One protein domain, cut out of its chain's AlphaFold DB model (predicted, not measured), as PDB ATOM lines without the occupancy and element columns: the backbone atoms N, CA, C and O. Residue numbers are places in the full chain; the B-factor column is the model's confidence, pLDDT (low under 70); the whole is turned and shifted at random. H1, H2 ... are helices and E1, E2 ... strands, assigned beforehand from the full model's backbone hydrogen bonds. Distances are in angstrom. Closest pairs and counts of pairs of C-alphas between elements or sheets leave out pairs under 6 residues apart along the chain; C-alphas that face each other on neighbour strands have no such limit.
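What this domain is: This is residues 311 to 420 of the 1072 residues of the protein "ULP_PROTEASE domain-containing protein" of Chara braunii (UniProt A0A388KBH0). The model has two lobes: a small antiparallel sheet of three strands at one end, with the short helix H1 near it, and two helices, H2 and H3, crossing steeply at the other end. The tail, residues 408 to 420, folds back from H3 toward the middle. The 110 printed residues hold three named helices and three named strands in the order H1 E1 E2 E3 H2 H3, a mixed class. The sheet runs E1 E2 E3. The whole is compact, with a radius of gyration of the C-alphas of 14.6 A and spans of 45 by 33 by 21 A.

How they stand to each other: Residues 313 to 314 pair antiparallel with residues 341 to 342 of E1, a strand of residues 338 to 343. H1, residues 324 to 327, is not on the sheet. E1, E2, residues 346 to 352, and E3, residues 358 to 361, form a meander, each strand the antiparallel neighbour of the one before. N 341 and O 348 of hairpin E1 and E2 are 3.0 A apart, and N 351 and O 359 of hairpin E2 and E3 2.9 A, both within hydrogen-bond range. H2, residues 366 to 385, touches H3, residues 392 to 407, with residues 374 to 382 alone; the closest C-alphas, of Leu 378 and Gly 398, are 5.9 A apart. They run opposite ways at a steep tilt of 52 degrees. Neither is on the sheet. Every O i to N i+4 pair in H2 and H3 is within hydrogen-bond range; H1 is too short for one.

Where its parts are: H1 begins at C-alpha 324 (28.431, -0.342, -19.529). E2 is 19.5 A long, H2 28.1 A and H3 22.7 A, ending at C-alpha 407 (25.785, -12.807, -14.744).

The domain as a whole: The C-alphas of Thr 311 and Ala 393, the two farthest apart, are 45.4 A apart. The printed part has no cut, and no link is long. Mean pLDDT of the printed part is 82.1; residues 316 to 319, 354, 356 and 420 are under 70.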
ATOM      1  N   THR A 311      12.490  14.647 -35.056       77.50
ATOM      2  CA  THR A 311      12.339  13.533 -36.011       77.50
ATOM      3  C   THR A 311      13.304  12.404 -35.632       77.50
ATOM      4  O   THR A 311      14.470  12.477 -36.019       77.50
ATOM      5  N   PRO A 312      12.833  11.359 -34.914       82.25
ATOM      6  CA  PRO A 312      13.696  10.380 -34.252       82.25
ATOM      7  C   PRO A 312      14.735   9.743 -35.181       82.25
ATOM      8  O   PRO A 312      14.398   9.197 -36.238       82.25
ATOM      9  N   PHE A 313      16.005   9.766 -34.776       83.81
ATOM     10  CA  PHE A 313      17.090   9.135 -35.524       83.81
ATOM     11  C   PHE A 313      17.359   7.718 -35.001       83.81
ATOM     12  O   PHE A 313      17.960   7.521 -33.945       83.81
ATOM     13  N   HIS A 314      16.908   6.721 -35.766       82.56
ATOM     14  CA  HIS A 314      17.115   5.299 -35.482       82.56
ATOM     15  C   HIS A 314      18.521   4.833 -35.893       82.56
ATOM     16  O   HIS A 314      18.972   5.099 -37.010       82.56
ATOM     17  N   MET A 315      19.179   4.071 -35.016       73.50
ATOM     18  CA  MET A 315      20.529   3.527 -35.214       73.50
ATOM     19  C   MET A 315      20.632   2.425 -36.280       73.50
ATOM     20  O   MET A 315      21.695   2.246 -36.884       73.50
ATOM     21  N   GLY A 316      19.545   1.688 -36.525       67.38
ATOM     22  CA  GLY A 316      19.465   0.668 -37.570       67.38
ATOM     23  C   GLY A 316      20.292  -0.600 -37.310       67.38
ATOM     24  O   GLY A 316      20.745  -0.879 -36.203       67.38
ATOM     25  N   ASP A 317      20.495  -1.374 -38.375       67.38
ATOM     26  CA  ASP A 317      21.001  -2.760 -38.432       67.38
ATOM     27  C   ASP A 317      22.437  -3.010 -37.916       67.38
ATOM     28  O   ASP A 317      22.957  -4.112 -38.068       67.38
ATOM     29  N   LYS A 318      23.109  -2.004 -37.347       58.81
ATOM     30  CA  LYS A 318      24.560  -2.020 -37.067       58.81
ATOM     31  C   LYS A 318      24.928  -2.013 -35.585       58.81
ATOM     32  O   LYS A 318      26.113  -2.093 -35.269       58.81
ATOM     33  N   HIS A 319      23.939  -1.930 -34.702       67.62
ATOM     34  CA  HIS A 319      24.137  -1.843 -33.260       67.62
ATOM     35  C   HIS A 319      23.349  -2.966 -32.587       67.62
ATOM     36  O   HIS A 319      22.125  -2.916 -32.527       67.62
ATOM     37  N   THR A 320      24.062  -4.003 -32.147       72.75
ATOM     38  CA  THR A 320      23.500  -5.201 -31.495       72.75
ATOM     39  C   THR A 320      23.946  -5.359 -30.040       72.75
ATOM     40  O   THR A 320      23.471  -6.251 -29.345       72.75
ATOM     41  N   PHE A 321      24.852  -4.500 -29.567       79.31
ATOM     42  CA  PHE A 321      25.326  -4.467 -28.186       79.31
ATOM     43  C   PHE A 321      25.827  -3.060 -27.820       79.31
ATOM     44  O   PHE A 321      26.372  -2.370 -28.686       79.31
ATOM     45  N   SER A 322      25.660  -2.661 -26.560       79.94
ATOM     46  CA  SER A 322      26.330  -1.521 -25.913       79.94
ATOM     47  C   SER A 322      26.995  -1.999 -24.630       79.94
ATOM     48  O   SER A 322      26.408  -2.813 -23.921       79.94
ATOM     49  N   THR A 323      28.187  -1.487 -24.323       78.62
ATOM     50  CA  THR A 323      28.849  -1.764 -23.041       78.62
ATOM     51  C   THR A 323      28.317  -0.864 -21.924       78.62
ATOM     52  O   THR A 323      27.748   0.202 -22.186       78.62
ATOM     53  N   ALA A 324      28.608  -1.233 -20.676       78.94
ATOM     54  CA  ALA A 324      28.431  -0.342 -19.529       78.94
ATOM     55  C   ALA A 324      29.186   1.001 -19.653       78.94
ATOM     56  O   ALA A 324      28.688   2.012 -19.164       78.94
ATOM     57  N   GLU A 325      30.325   1.050 -20.355       77.25
ATOM     58  CA  GLU A 325      31.045   2.304 -20.644       77.25
ATOM     59  C   GLU A 325      30.312   3.176 -21.680       77.25
ATOM     60  O   GLU A 325      30.362   4.402 -21.599       77.25
ATOM     61  N   ASP A 326      29.624   2.562 -22.654       77.88
ATOM     62  CA  ASP A 326      28.887   3.289 -23.693       77.88
ATOM     63  C   ASP A 326      27.545   3.843 -23.185       77.88
ATOM     64  O   ASP A 326      27.166   4.939 -23.587       77.88
ATOM     65  N   TRP A 327      26.801   3.080 -22.370       80.31
ATOM     66  CA  TRP A 327      25.379   3.345 -22.057       80.31
ATOM     67  C   TRP A 327      25.041   3.393 -20.552       80.31
ATOM     68  O   TRP A 327      23.900   3.670 -20.185       80.31
ATOM     69  N   GLY A 328      26.011   3.139 -19.668       79.56
ATOM     70  CA  GLY A 328      25.832   3.059 -18.210       79.56
ATOM     71  C   GLY A 328      25.567   1.642 -17.683       79.56
ATOM     72  O   GLY A 328      25.818   1.369 -16.513       79.56
ATOM     73  N   HIS A 329      25.115   0.724 -18.540       80.38
ATOM     74  CA  HIS A 329      25.068  -0.721 -18.294       80.38
ATOM     75  C   HIS A 329      25.094  -1.496 -19.623       80.38
ATOM     76  O   HIS A 329      24.890  -0.916 -20.691       80.38
ATOM     77  N   ASP A 330      25.394  -2.796 -19.574       82.44
ATOM     78  CA  ASP A 330      25.463  -3.631 -20.778       82.44
ATOM     79  C   ASP A 330      24.060  -3.936 -21.328       82.44
ATOM     80  O   ASP A 330      23.211  -4.462 -20.609       82.44
ATOM     81  N   ILE A 331      23.827  -3.665 -22.616       82.88
ATOM     82  CA  ILE A 331      22.544  -3.932 -23.289       82.88
ATOM     83  C   ILE A 331      22.763  -4.724 -24.579       82.88
ATOM     84  O   ILE A 331      23.560  -4.330 -25.431       82.88
ATOM     85  N   VAL A 332      21.984  -5.795 -24.768       80.81
ATOM     86  CA  VAL A 332      21.822  -6.473 -26.064       80.81
ATOM     87  C   VAL A 332      20.713  -5.779 -26.863       80.81
ATOM     88  O   VAL A 332      19.576  -5.658 -26.408       80.81
ATOM     89  N   TRP A 333      21.038  -5.319 -28.071       85.62
ATOM     90  CA  TRP A 333      20.103  -4.625 -28.958       85.62
ATOM     91  C   TRP A 333      19.642  -5.534 -30.099       85.62
ATOM     92  O   TRP A 333      20.420  -6.284 -30.692       85.62
ATOM     93  N   HIS A 334      18.374  -5.402 -30.475       81.06
ATOM     94  CA  HIS A 334      17.744  -6.168 -31.544       81.06
ATOM     95  C   HIS A 334      17.119  -5.174 -32.533       81.06
ATOM     96  O   HIS A 334      15.946  -4.854 -32.368       81.06
ATOM     97  N   PRO A 335      17.846  -4.662 -33.549       79.56
ATOM     98  CA  PRO A 335      17.438  -3.500 -34.357       79.56
ATOM     99  C   PRO A 335      16.009  -3.489 -34.926       79.56
ATOM    100  O   PRO A 335      15.435  -2.417 -35.116       79.56
ATOM    101  N   ASP A 336      15.412  -4.657 -35.173       77.06
ATOM    102  CA  ASP A 336      14.021  -4.780 -35.616       77.06
ATOM    103  C   ASP A 336      12.972  -4.746 -34.488       77.06
ATOM    104  O   ASP A 336      11.799  -4.567 -34.791       77.06
ATOM    105  N   HIS A 337      13.339  -4.880 -33.216       75.75
ATOM    106  CA  HIS A 337      12.417  -5.010 -32.076       75.75
ATOM    107  C   HIS A 337      12.719  -4.057 -30.908       75.75
ATOM    108  O   HIS A 337      11.791  -3.618 -30.236       75.75
ATOM    109  N   PHE A 338      13.991  -3.737 -30.671       85.75
ATOM    110  CA  PHE A 338      14.484  -2.960 -29.535       85.75
ATOM    111  C   PHE A 338      15.840  -2.337 -29.898       85.75
ATOM    112  O   PHE A 338      16.795  -3.067 -30.170       85.75
ATOM    113  N   GLN A 339      15.937  -1.007 -29.957       87.94
ATOM    114  CA  GLN A 339      17.172  -0.318 -30.363       87.94
ATOM    115  C   GLN A 339      17.353   1.024 -29.630       87.94
ATOM    116  O   GLN A 339      16.359   1.594 -29.166       87.94
ATOM    117  N   PRO A 340      18.578   1.577 -29.587       88.50
ATOM    118  CA  PRO A 340      18.795   2.937 -29.129       88.50
ATOM    119  C   PRO A 340      18.387   3.921 -30.233       88.50
ATOM    120  O   PRO A 340      18.640   3.704 -31.425       88.50
ATOM    121  N   VAL A 341      17.758   5.020 -29.833       87.69
ATOM    122  CA  VAL A 341      17.304   6.095 -30.719       87.69
ATOM    123  C   VAL A 341      17.804   7.431 -30.175       87.69
ATOM    124  O   VAL A 341      18.003   7.586 -28.974       87.69
ATOM    125  N   LEU A 342      18.031   8.399 -31.059       85.81
ATOM    126  CA  LEU A 342      18.275   9.780 -30.658       85.81
ATOM    127  C   LEU A 342      16.970  10.565 -30.850       85.81
ATOM    128  O   LEU A 342      16.432  10.592 -31.961       85.81
ATOM    129  N   LEU A 343      16.456  11.166 -29.776       82.50
ATOM    130  CA  LEU A 343      15.164  11.857 -29.721       82.50
ATOM    131  C   LEU A 343      15.365  13.267 -29.156       82.50
ATOM    132  O   LEU A 343      15.998  13.434 -28.122       82.50
ATOM    133  N   ASP A 344      14.922  14.287 -29.893       79.69
ATOM    134  CA  ASP A 344      15.098  15.724 -29.605       79.69
ATOM    135  C   ASP A 344      16.535  16.236 -29.313       79.69
ATOM    136  O   ASP A 344      16.761  17.437 -29.172       79.69
ATOM    137  N   GLY A 345      17.540  15.355 -29.361       73.94
ATOM    138  CA  GLY A 345      18.956  15.644 -29.110       73.94
ATOM    139  C   GLY A 345      19.586  14.741 -28.046       73.94
ATOM    140  O   GLY A 345      20.812  14.670 -27.979       73.94
ATOM    141  N   GLU A 346      18.769  14.020 -27.281       82.12
ATOM    142  CA  GLU A 346      19.177  13.145 -26.180       82.12
ATOM    143  C   GLU A 346      19.013  11.664 -26.556       82.12
ATOM    144  O   GLU A 346      18.333  11.314 -27.529       82.12
ATOM    145  N   TRP A 347      19.694  10.780 -25.820       87.94
ATOM    146  CA  TRP A 347      19.566   9.337 -26.016       87.94
ATOM    147  C   TRP A 347      18.275   8.825 -25.396       87.94
ATOM    148  O   TRP A 347      17.931   9.173 -24.274       87.94
ATOM    149  N   ALA A 348      17.586   7.974 -26.140       87.56
ATOM    150  CA  ALA A 348      16.311   7.395 -25.772       87.56
ATOM    151  C   ALA A 348      16.252   5.933 -26.235       87.56
ATOM    152  O   ALA A 348      17.113   5.441 -26.981       87.56
ATOM    153  N   VAL A 349      15.215   5.231 -25.800       88.56
ATOM    154  CA  VAL A 349      14.975   3.823 -26.101       88.56
ATOM    155  C   VAL A 349      13.766   3.703 -27.029       88.56
ATOM    156  O   VAL A 349      12.811   4.473 -26.937       88.56
ATOM    157  N   VAL A 350      13.777   2.741 -27.959       87.25
ATOM    158  CA  VAL A 350      12.593   2.459 -28.781       87.25
ATOM    159  C   VAL A 350      12.319   0.960 -28.908       87.25
ATOM    160  O   VAL A 350      13.181   0.174 -29.311       87.25
ATOM    161  N   VAL A 351      11.089   0.574 -28.565       85.25
ATOM    162  CA  VAL A 351      10.562  -0.800 -28.579       85.25
ATOM    163  C   VAL A 351       9.516  -0.916 -29.689       85.25
ATOM    164  O   VAL A 351       8.731   0.012 -29.898       85.25
ATOM    165  N   ARG A 352       9.462  -2.038 -30.416       80.81
ATOM    166  CA  ARG A 352       8.374  -2.300 -31.371       80.81
ATOM    167  C   ARG A 352       7.185  -2.960 -30.674       80.81
ATOM    168  O   ARG A 352       7.345  -3.972 -29.996       80.81
ATOM    169  N   ASP A 353       5.993  -2.412 -30.877       76.69
ATOM    170  CA  ASP A 353       4.754  -2.936 -30.308       76.69
ATOM    171  C   ASP A 353       4.184  -4.137 -31.095       76.69
ATOM    172  O   ASP A 353       4.648  -4.507 -32.179       76.69
ATOM    173  N   VAL A 354       3.104  -4.718 -30.566       68.12
ATOM    174  CA  VAL A 354       2.372  -5.834 -31.192       68.12
ATOM    175  C   VAL A 354       1.611  -5.457 -32.474       68.12
ATOM    176  O   VAL A 354       1.140  -6.353 -33.176       68.12
ATOM    177  N   SER A 355       1.476  -4.166 -32.807       73.12
ATOM    178  CA  SER A 355       0.926  -3.699 -34.090       73.12
ATOM    179  C   SER A 355       2.000  -3.454 -35.164       73.12
ATOM    180  O   SER A 355       1.672  -3.318 -36.344       73.12
ATOM    181  N   GLY A 356       3.281  -3.472 -34.779       69.31
ATOM    182  CA  GLY A 356       4.441  -3.257 -35.642       69.31
ATOM    183  C   GLY A 356       4.957  -1.810 -35.675       69.31
ATOM    184  O   GLY A 356       5.881  -1.526 -36.446       69.31
ATOM    185  N   GLY A 357       4.375  -0.918 -34.870       80.12
ATOM    186  CA  GLY A 357       4.794   0.467 -34.669       80.12
ATOM    187  C   GLY A 357       5.876   0.619 -33.597       80.12
ATOM    188  O   GLY A 357       6.153  -0.298 -32.829       80.12
ATOM    189  N   TRP A 358       6.504   1.793 -33.555       84.75
ATOM    190  CA  TRP A 358       7.550   2.129 -32.587       84.75
ATOM    191  C   TRP A 358       6.970   2.892 -31.390       84.75
ATOM    192  O   TRP A 358       6.322   3.923 -31.577       84.75
ATOM    193  N   ILE A 359       7.233   2.398 -30.180       85.00
ATOM    194  CA  ILE A 359       7.006   3.090 -28.908       85.00
ATOM    195  C   ILE A 359       8.355   3.634 -28.447       85.00
ATOM    196  O   ILE A 359       9.295   2.866 -28.247       85.00
ATOM    197  N   TYR A 360       8.431   4.955 -28.309       85.75
ATOM    198  CA  TYR A 360       9.592   5.669 -27.784       85.75
ATOM    199  C   TYR A 360       9.438   5.820 -26.272       85.75
ATOM    200  O   TYR A 360       8.326   6.019 -25.780       85.75
ATOM    201  N   ASP A 361      10.551   5.699 -25.568       83.38
ATOM    202  CA  ASP A 361      10.673   5.712 -24.115       83.38
ATOM    203  C   ASP A 361      11.997   6.430 -23.781       83.38
ATOM    204  O   ASP A 361      12.888   6.493 -24.636       83.38
ATOM    205  N   ASP A 362      12.135   7.000 -22.587       86.06
ATOM    206  CA  ASP A 362      13.312   7.815 -22.242       86.06
ATOM    207  C   ASP A 362      14.584   6.944 -22.089       86.06
ATOM    208  O   ASP A 362      14.551   5.722 -22.274       86.06
ATOM    209  N   HIS A 363      15.745   7.539 -21.781       84.88
ATOM    210  CA  HIS A 363      16.920   6.742 -21.395       84.88
ATOM    211  C   HIS A 363      16.591   5.921 -20.142       84.88
ATOM    212  O   HIS A 363      16.192   6.478 -19.120       84.88
ATOM    213  N   TRP A 364      16.720   4.595 -20.227       83.50
ATOM    214  CA  TRP A 364      16.532   3.721 -19.070       83.50
ATOM    215  C   TRP A 364      17.830   3.659 -18.270       83.50
ATOM    216  O   TRP A 364      18.888   3.351 -18.822       83.50
ATOM    217  N   ASP A 365      17.726   3.906 -16.968       83.25
ATOM    218  CA  ASP A 365      18.762   3.567 -15.999       83.25
ATOM    219  C   ASP A 365      18.791   2.051 -15.720       83.25
ATOM    220  O   ASP A 365      17.985   1.277 -16.247       83.25
ATOM    221  N   LEU A 366      19.770   1.612 -14.922       81.12
ATOM    222  CA  LEU A 366      19.964   0.195 -14.609       81.12
ATOM    223  C   LEU A 366      18.745  -0.405 -13.889       81.12
ATOM    224  O   LEU A 366      18.312  -1.494 -14.249       81.12
ATOM    225  N   GLU A 367      18.155   0.316 -12.931       83.62
ATOM    226  CA  GLU A 367      16.989  -0.152 -12.166       83.62
ATOM    227  C   GLU A 367      15.759  -0.335 -13.076       83.62
ATOM    228  O   GLU A 367      15.067  -1.357 -13.010       83.62
ATOM    229  N   THR A 368      15.524   0.602 -14.002       85.25
ATOM    230  CA  THR A 368      14.450   0.520 -15.005       85.25
ATOM    231  C   THR A 368      14.680  -0.626 -15.992       85.25
ATOM    232  O   THR A 368      13.730  -1.336 -16.342       85.25
ATOM    233  N   PHE A 369      15.922  -0.829 -16.442       87.12
ATOM    234  CA  PHE A 369      16.290  -1.924 -17.343       87.12
ATOM    235  C   PHE A 369      16.122  -3.295 -16.676       87.12
ATOM    236  O   PHE A 369      15.445  -4.164 -17.229       87.12
ATOM    237  N   GLU A 370      16.680  -3.482 -15.476       85.81
ATOM    238  CA  GLU A 370      16.620  -4.741 -14.731       85.81
ATOM    239  C   GLU A 370      15.184  -5.107 -14.351       85.81
ATOM    240  O   GLU A 370      14.771  -6.245 -14.565       85.81
ATOM    241  N   SER A 371      14.382  -4.133 -13.910       86.94
ATOM    242  CA  SER A 371      12.953  -4.318 -13.629       86.94
ATOM    243  C   SER A 371      12.179  -4.827 -14.857       86.94
ATOM    244  O   SER A 371      11.458  -5.827 -14.775       86.94
ATOM    245  N   ARG A 372      12.384  -4.219 -16.038       85.38
ATOM    246  CA  ARG A 372      11.729  -4.663 -17.286       85.38
ATOM    247  C   ARG A 372      12.253  -6.011 -17.791       85.38
ATOM    248  O   ARG A 372      11.471  -6.793 -18.331       85.38
ATOM    249  N   ALA A 373      13.539  -6.310 -17.610       87.88
ATOM    250  CA  ALA A 373      14.108  -7.613 -17.947       87.88
ATOM    251  C   ALA A 373      13.597  -8.727 -17.009       87.88
ATOM    252  O   ALA A 373      13.282  -9.822 -17.471       87.88
ATOM    253  N   TYR A 374      13.426  -8.449 -15.715       90.75
ATOM    254  CA  TYR A 374      12.854  -9.388 -14.747       90.75
ATOM    255  C   TYR A 374      11.385  -9.711 -15.069       90.75
ATOM    256  O   TYR A 374      11.003 -10.881 -15.147       90.75
ATOM    257  N   ASP A 375      10.572  -8.694 -15.376       88.69
ATOM    258  CA  ASP A 375       9.185  -8.886 -15.824       88.69
ATOM    259  C   ASP A 375       9.092  -9.678 -17.145       88.69
ATOM    260  O   ASP A 375       8.162 -10.474 -17.330       88.69
ATOM    261  N   ALA A 376      10.067  -9.510 -18.049       88.25
ATOM    262  CA  ALA A 376      10.188 -10.280 -19.287       88.25
ATOM    263  C   ALA A 376      10.574 -11.752 -19.041       88.25
ATOM    264  O   ALA A 376      10.010 -12.641 -19.686       88.25
ATOM    265  N   VAL A 377      11.467 -12.028 -18.082       90.06
ATOM    266  CA  VAL A 377      11.832 -13.386 -17.639       90.06
ATOM    267  C   VAL A 377      10.633 -14.091 -16.995       90.06
ATOM    268  O   VAL A 377      10.283 -15.200 -17.410       90.06
ATOM    269  N   LEU A 378       9.933 -13.442 -16.054       89.50
ATOM    270  CA  LEU A 378       8.721 -13.997 -15.433       89.50
ATOM    271  C   LEU A 378       7.591 -14.216 -16.445       89.50
ATOM    272  O   LEU A 378       6.861 -15.206 -16.359       89.50
ATOM    273  N   GLU A 379       7.439 -13.324 -17.425       87.75
ATOM    274  CA  GLU A 379       6.492 -13.525 -18.518       87.75
ATOM    275  C   GLU A 379       6.858 -14.729 -19.377       87.75
ATOM    276  O   GLU A 379       6.004 -15.579 -19.628       87.75
ATOM    277  N   ARG A 380       8.127 -14.844 -19.775       87.88
ATOM    278  CA  ARG A 380       8.592 -15.950 -20.605       87.88
ATOM    279  C   ARG A 380       8.397 -17.301 -19.917       87.88
ATOM    280  O   ARG A 380       7.927 -18.255 -20.539       87.88
ATOM    281  N   LEU A 381       8.684 -17.373 -18.619       88.31
ATOM    282  CA  LEU A 381       8.421 -18.560 -17.809       88.31
ATOM    283  C   LEU A 381       6.915 -18.834 -17.641       88.31
ATOM    284  O   LEU A 381       6.495 -19.993 -17.700       88.31
ATOM    285  N   SER A 382       6.084 -17.798 -17.488       87.69
ATOM    286  CA  SER A 382       4.617 -17.917 -17.441       87.69
ATOM    287  C   SER A 382       4.026 -18.472 -18.748       87.69
ATOM    288  O   SER A 382       3.181 -19.372 -18.690       87.69
ATOM    289  N   GLU A 383       4.509 -18.025 -19.917       86.50
ATOM    290  CA  GLU A 383       4.124 -18.558 -21.236       86.50
ATOM    291  C   GLU A 383       4.425 -20.056 -21.372       86.50
ATOM    292  O   GLU A 383       3.547 -20.845 -21.742       86.50
ATOM    293  N   VAL A 384       5.677 -20.442 -21.095       86.31
ATOM    294  CA  VAL A 384       6.184 -21.804 -21.310       86.31
ATOM    295  C   VAL A 384       5.508 -22.787 -20.352       86.31
ATOM    296  O   VAL A 384       4.977 -23.810 -20.786       86.31
ATOM    297  N   ASN A 385       5.426 -22.438 -19.065       86.94
ATOM    298  CA  ASN A 385       4.852 -23.306 -18.032       86.94
ATOM    299  C   ASN A 385       3.318 -23.242 -17.949       86.94
ATOM    300  O   ASN A 385       2.705 -24.070 -17.271       86.94
ATOM    301  N   ARG A 386       2.684 -22.268 -18.621       85.69
ATOM    302  CA  ARG A 386       1.235 -21.985 -18.575       85.69
ATOM    303  C   ARG A 386       0.694 -21.794 -17.153       85.69
ATOM    304  O   ARG A 386      -0.395 -22.268 -16.820       85.69
ATOM    305  N   ARG A 387       1.459 -21.090 -16.317       84.00
ATOM    306  CA  ARG A 387       1.095 -20.725 -14.935       84.00
ATOM    307  C   ARG A 387       1.046 -19.204 -14.767       84.00
ATOM    308  O   ARG A 387       1.500 -18.475 -15.641       84.00
ATOM    309  N   SER A 388       0.487 -18.720 -13.657       83.56
ATOM    310  CA  SER A 388       0.476 -17.280 -13.345       83.56
ATOM    311  C   SER A 388       1.887 -16.766 -13.055       83.56
ATOM    312  O   SER A 388       2.625 -17.465 -12.368       83.56
ATOM    313  N   LYS A 389       2.222 -15.528 -13.454       82.44
ATOM    314  CA  LYS A 389       3.466 -14.845 -13.032       82.44
ATOM    315  C   LYS A 389       3.623 -14.776 -11.497       82.44
ATOM    316  O   LYS A 389       4.730 -14.626 -10.997       82.44
ATOM    317  N   ASP A 390       2.519 -14.922 -10.758       83.44
ATOM    318  CA  ASP A 390       2.468 -14.913  -9.289       83.44
ATOM    319  C   ASP A 390       2.460 -16.306  -8.625       83.44
ATOM    320  O   ASP A 390       2.177 -16.411  -7.434       83.44
ATOM    321  N   ASP A 391       2.736 -17.391  -9.359       86.00
ATOM    322  CA  ASP A 391       3.035 -18.686  -8.727       86.00
ATOM    323  C   ASP A 391       4.381 -18.574  -7.969       86.00
ATOM    324  O   ASP A 391       5.390 -18.245  -8.598       86.00
ATOM    325  N   PRO A 392       4.444 -18.832  -6.645       83.94
ATOM    326  CA  PRO A 392       5.687 -18.707  -5.881       83.94
ATOM    327  C   PRO A 392       6.844 -19.542  -6.440       83.94
ATOM    328  O   PRO A 392       7.975 -19.073  -6.437       83.94
ATOM    329  N   ALA A 393       6.559 -20.727  -6.995       80.44
ATOM    330  CA  ALA A 393       7.581 -21.574  -7.610       80.44
ATOM    331  C   ALA A 393       8.062 -21.034  -8.972       80.44
ATOM    332  O   ALA A 393       9.158 -21.373  -9.408       80.44
ATOM    333  N   LEU A 394       7.265 -20.190  -9.647       84.19
ATOM    334  CA  LEU A 394       7.727 -19.437 -10.818       84.19
ATOM    335  C   LEU A 394       8.617 -18.262 -10.433       84.19
ATOM    336  O   LEU A 394       9.555 -17.982 -11.168       84.19
ATOM    337  N   ARG A 395       8.332 -17.587  -9.312       86.06
ATOM    338  CA  ARG A 395       9.171 -16.491  -8.817       86.06
ATOM    339  C   ARG A 395      10.521 -17.016  -8.333       86.06
ATOM    340  O   ARG A 395      11.520 -16.634  -8.910       86.06
ATOM    341  N   GLU A 396      10.545 -18.012  -7.448       86.88
ATOM    342  CA  GLU A 396      11.782 -18.641  -6.943       86.88
ATOM    343  C   GLU A 396      12.695 -19.173  -8.074       86.88
ATOM    344  O   GLU A 396      13.912 -18.966  -8.068       86.88
ATOM    345  N   TYR A 397      12.112 -19.802  -9.105       85.88
ATOM    346  CA  TYR A 397      12.867 -20.214 -10.293       85.88
ATOM    347  C   TYR A 397      13.260 -19.028 -11.189       85.88
ATOM    348  O   TYR A 397      14.351 -19.029 -11.750       85.88
ATOM    349  N   GLY A 398      12.396 -18.020 -11.319       88.06
ATOM    350  CA  GLY A 398      12.636 -16.802 -12.093       88.06
ATOM    351  C   GLY A 398      13.743 -15.922 -11.520       88.06
ATOM    352  O   GLY A 398      14.550 -15.424 -12.293       88.06
ATOM    353  N   ASP A 399      13.836 -15.808 -10.195       88.06
ATOM    354  CA  ASP A 399      14.911 -15.118  -9.476       88.06
ATOM    355  C   ASP A 399      16.258 -15.795  -9.797       88.06
ATOM    356  O   ASP A 399      17.182 -15.163 -10.310       88.06
ATOM    357  N   THR A 400      16.312 -17.126  -9.641       86.81
ATOM    358  CA  THR A 400      17.476 -17.962  -9.996       86.81
ATOM    359  C   THR A 400      17.866 -17.822 -11.478       86.81
ATOM    360  O   THR A 400      19.046 -17.815 -11.832       86.81
ATOM    361  N   LEU A 401      16.878 -17.720 -12.375       84.75
ATOM    362  CA  LEU A 401      17.109 -17.574 -13.813       84.75
ATOM    363  C   LEU A 401      17.567 -16.162 -14.192       84.75
ATOM    364  O   LEU A 401      18.364 -16.006 -15.115       84.75
ATOM    365  N   PHE A 402      17.075 -15.146 -13.484       89.12
ATOM    366  CA  PHE A 402      17.456 -13.755 -13.676       89.12
ATOM    367  C   PHE A 402      18.919 -13.537 -13.286       89.12
ATOM    368  O   PHE A 402      19.671 -13.027 -14.110       89.12
ATOM    369  N   GLU A 403      19.364 -14.029 -12.122       86.56
ATOM    370  CA  GLU A 403      20.783 -13.994 -11.724       86.56
ATOM    371  C   GLU A 403      21.687 -14.697 -12.757       86.56
ATOM    372  O   GLU A 403      22.760 -14.195 -13.115       86.56
ATOM    373  N   LEU A 404      21.246 -15.835 -13.310       82.31
ATOM    374  CA  LEU A 404      21.975 -16.554 -14.363       82.31
ATOM    375  C   LEU A 404      22.067 -15.744 -15.672       82.31
ATOM    376  O   LEU A 404      23.120 -15.724 -16.312       82.31
ATOM    377  N   LEU A 405      20.989 -15.075 -16.084       82.38
ATOM    378  CA  LEU A 405      20.969 -14.246 -17.294       82.38
ATOM    379  C   LEU A 405      21.756 -12.937 -17.103       82.38
ATOM    380  O   LEU A 405      22.486 -12.536 -18.008       82.38
ATOM    381  N   GLN A 406      21.671 -12.310 -15.929       83.06
ATOM    382  CA  GLN A 406      22.407 -11.102 -15.542       83.06
ATOM    383  C   GLN A 406      23.920 -11.369 -15.529       83.06
ATOM    384  O   GLN A 406      24.671 -10.708 -16.246       83.06
ATOM    385  N   SER A 407      24.366 -12.416 -14.824       76.31
ATOM    386  CA  SER A 407      25.785 -12.807 -14.744       76.31
ATOM    387  C   SER A 407      26.409 -13.198 -16.093       76.31
ATOM    388  O   SER A 407      27.607 -12.998 -16.293       76.31
ATOM    389  N   ASN A 408      25.615 -13.690 -17.052       74.50
ATOM    390  CA  ASN A 408      26.073 -14.002 -18.413       74.50
ATOM    391  C   ASN A 408      25.875 -12.854 -19.429       74.50
ATOM    392  O   ASN A 408      26.263 -13.002 -20.590       74.50
ATOM    393  N   LYS A 409      25.321 -11.704 -19.010       82.25
ATOM    394  CA  LYS A 409      24.966 -10.549 -19.864       82.25
ATOM    395  C   LYS A 409      23.953 -10.892 -20.975       82.25
ATOM    396  O   LYS A 409      24.090 -10.459 -22.118       82.25
ATOM    397  N   TRP A 410      22.944 -11.700 -20.639       80.81
ATOM    398  CA  TRP A 410      21.883 -12.212 -21.526       80.81
ATOM    399  C   TRP A 410      20.469 -11.726 -21.148       80.81
ATOM    400  O   TRP A 410      19.480 -12.321 -21.579       80.81
ATOM    401  N   LEU A 411      20.351 -10.670 -20.337       82.56
ATOM    402  CA  LEU A 411      19.062 -10.032 -20.051       82.56
ATOM    403  C   LEU A 411      18.487  -9.382 -21.320       82.56
ATOM    404  O   LEU A 411      19.160  -8.596 -21.987       82.56
ATOM    405  N   GLU A 412      17.229  -9.694 -21.636       84.62
ATOM    406  CA  GLU A 412      16.493  -9.123 -22.767       84.62
ATOM    407  C   GLU A 412      15.156  -8.562 -22.264       84.62
ATOM    408  O   GLU A 412      14.434  -9.201 -21.505       84.62
ATOM    409  N   VAL A 413      14.794  -7.361 -22.710       82.31
ATOM    410  CA  VAL A 413      13.678  -6.578 -22.140       82.31
ATOM    411  C   VAL A 413      12.287  -6.984 -22.654       82.31
ATOM    412  O   VAL A 413      11.331  -6.213 -22.570       82.31
ATOM    413  N   SER A 414      12.157  -8.172 -23.254       80.50
ATOM    414  CA  SER A 414      10.874  -8.703 -23.721       80.50
ATOM    415  C   SER A 414      10.901 -10.225 -23.875       80.50
ATOM    416  O   SER A 414      11.774 -10.793 -24.532       80.50
ATOM    417  N   SER A 415       9.861 -10.868 -23.346       79.12
ATOM    418  CA  SER A 415       9.549 -12.300 -23.466       79.12
ATOM    419  C   SER A 415       9.614 -12.827 -24.907       79.12
ATOM    420  O   SER A 415      10.091 -13.937 -25.155       79.12
ATOM    421  N   ALA A 416       9.197 -12.011 -25.878       75.25
ATOM    422  CA  ALA A 416       9.233 -12.349 -27.294       75.25
ATOM    423  C   ALA A 416      10.663 -12.463 -27.853       75.25
ATOM    424  O   ALA A 416      10.877 -13.218 -28.800       75.25
ATOM    425  N   ILE A 417      11.641 -11.755 -27.273       77.94
ATOM    426  CA  ILE A 417      13.049 -11.804 -27.694       77.94
ATOM    427  C   ILE A 417      13.685 -13.118 -27.217       77.94
ATOM    428  O   ILE A 417      14.243 -13.837 -28.044       77.94
ATOM    429  N   HIS A 418      13.410 -13.541 -25.974       77.12
ATOM    430  CA  HIS A 418      13.755 -14.870 -25.434       77.12
ATOM    431  C   HIS A 418      13.094 -16.054 -26.192       77.12
ATOM    432  O   HIS A 418      13.333 -17.230 -25.888       77.12
ATOM    433  N   ALA A 419      12.232 -15.782 -27.178       71.56
ATOM    434  CA  ALA A 419      11.675 -16.770 -28.103       71.56
ATOM    435  C   ALA A 419      12.356 -16.788 -29.488       71.56
ATOM    436  O   ALA A 419      12.094 -17.700 -30.280       71.56
ATOM    437  N   LEU A 420      13.211 -15.810 -29.804       69.25
ATOM    438  CA  LEU A 420      13.880 -15.697 -31.100       69.25
ATOM    439  C   LEU A 420      15.065 -16.675 -31.218       69.25
ATOM    440  O   LEU A 420      15.817 -16.859 -30.261       69.25
TER     441      LEU A 420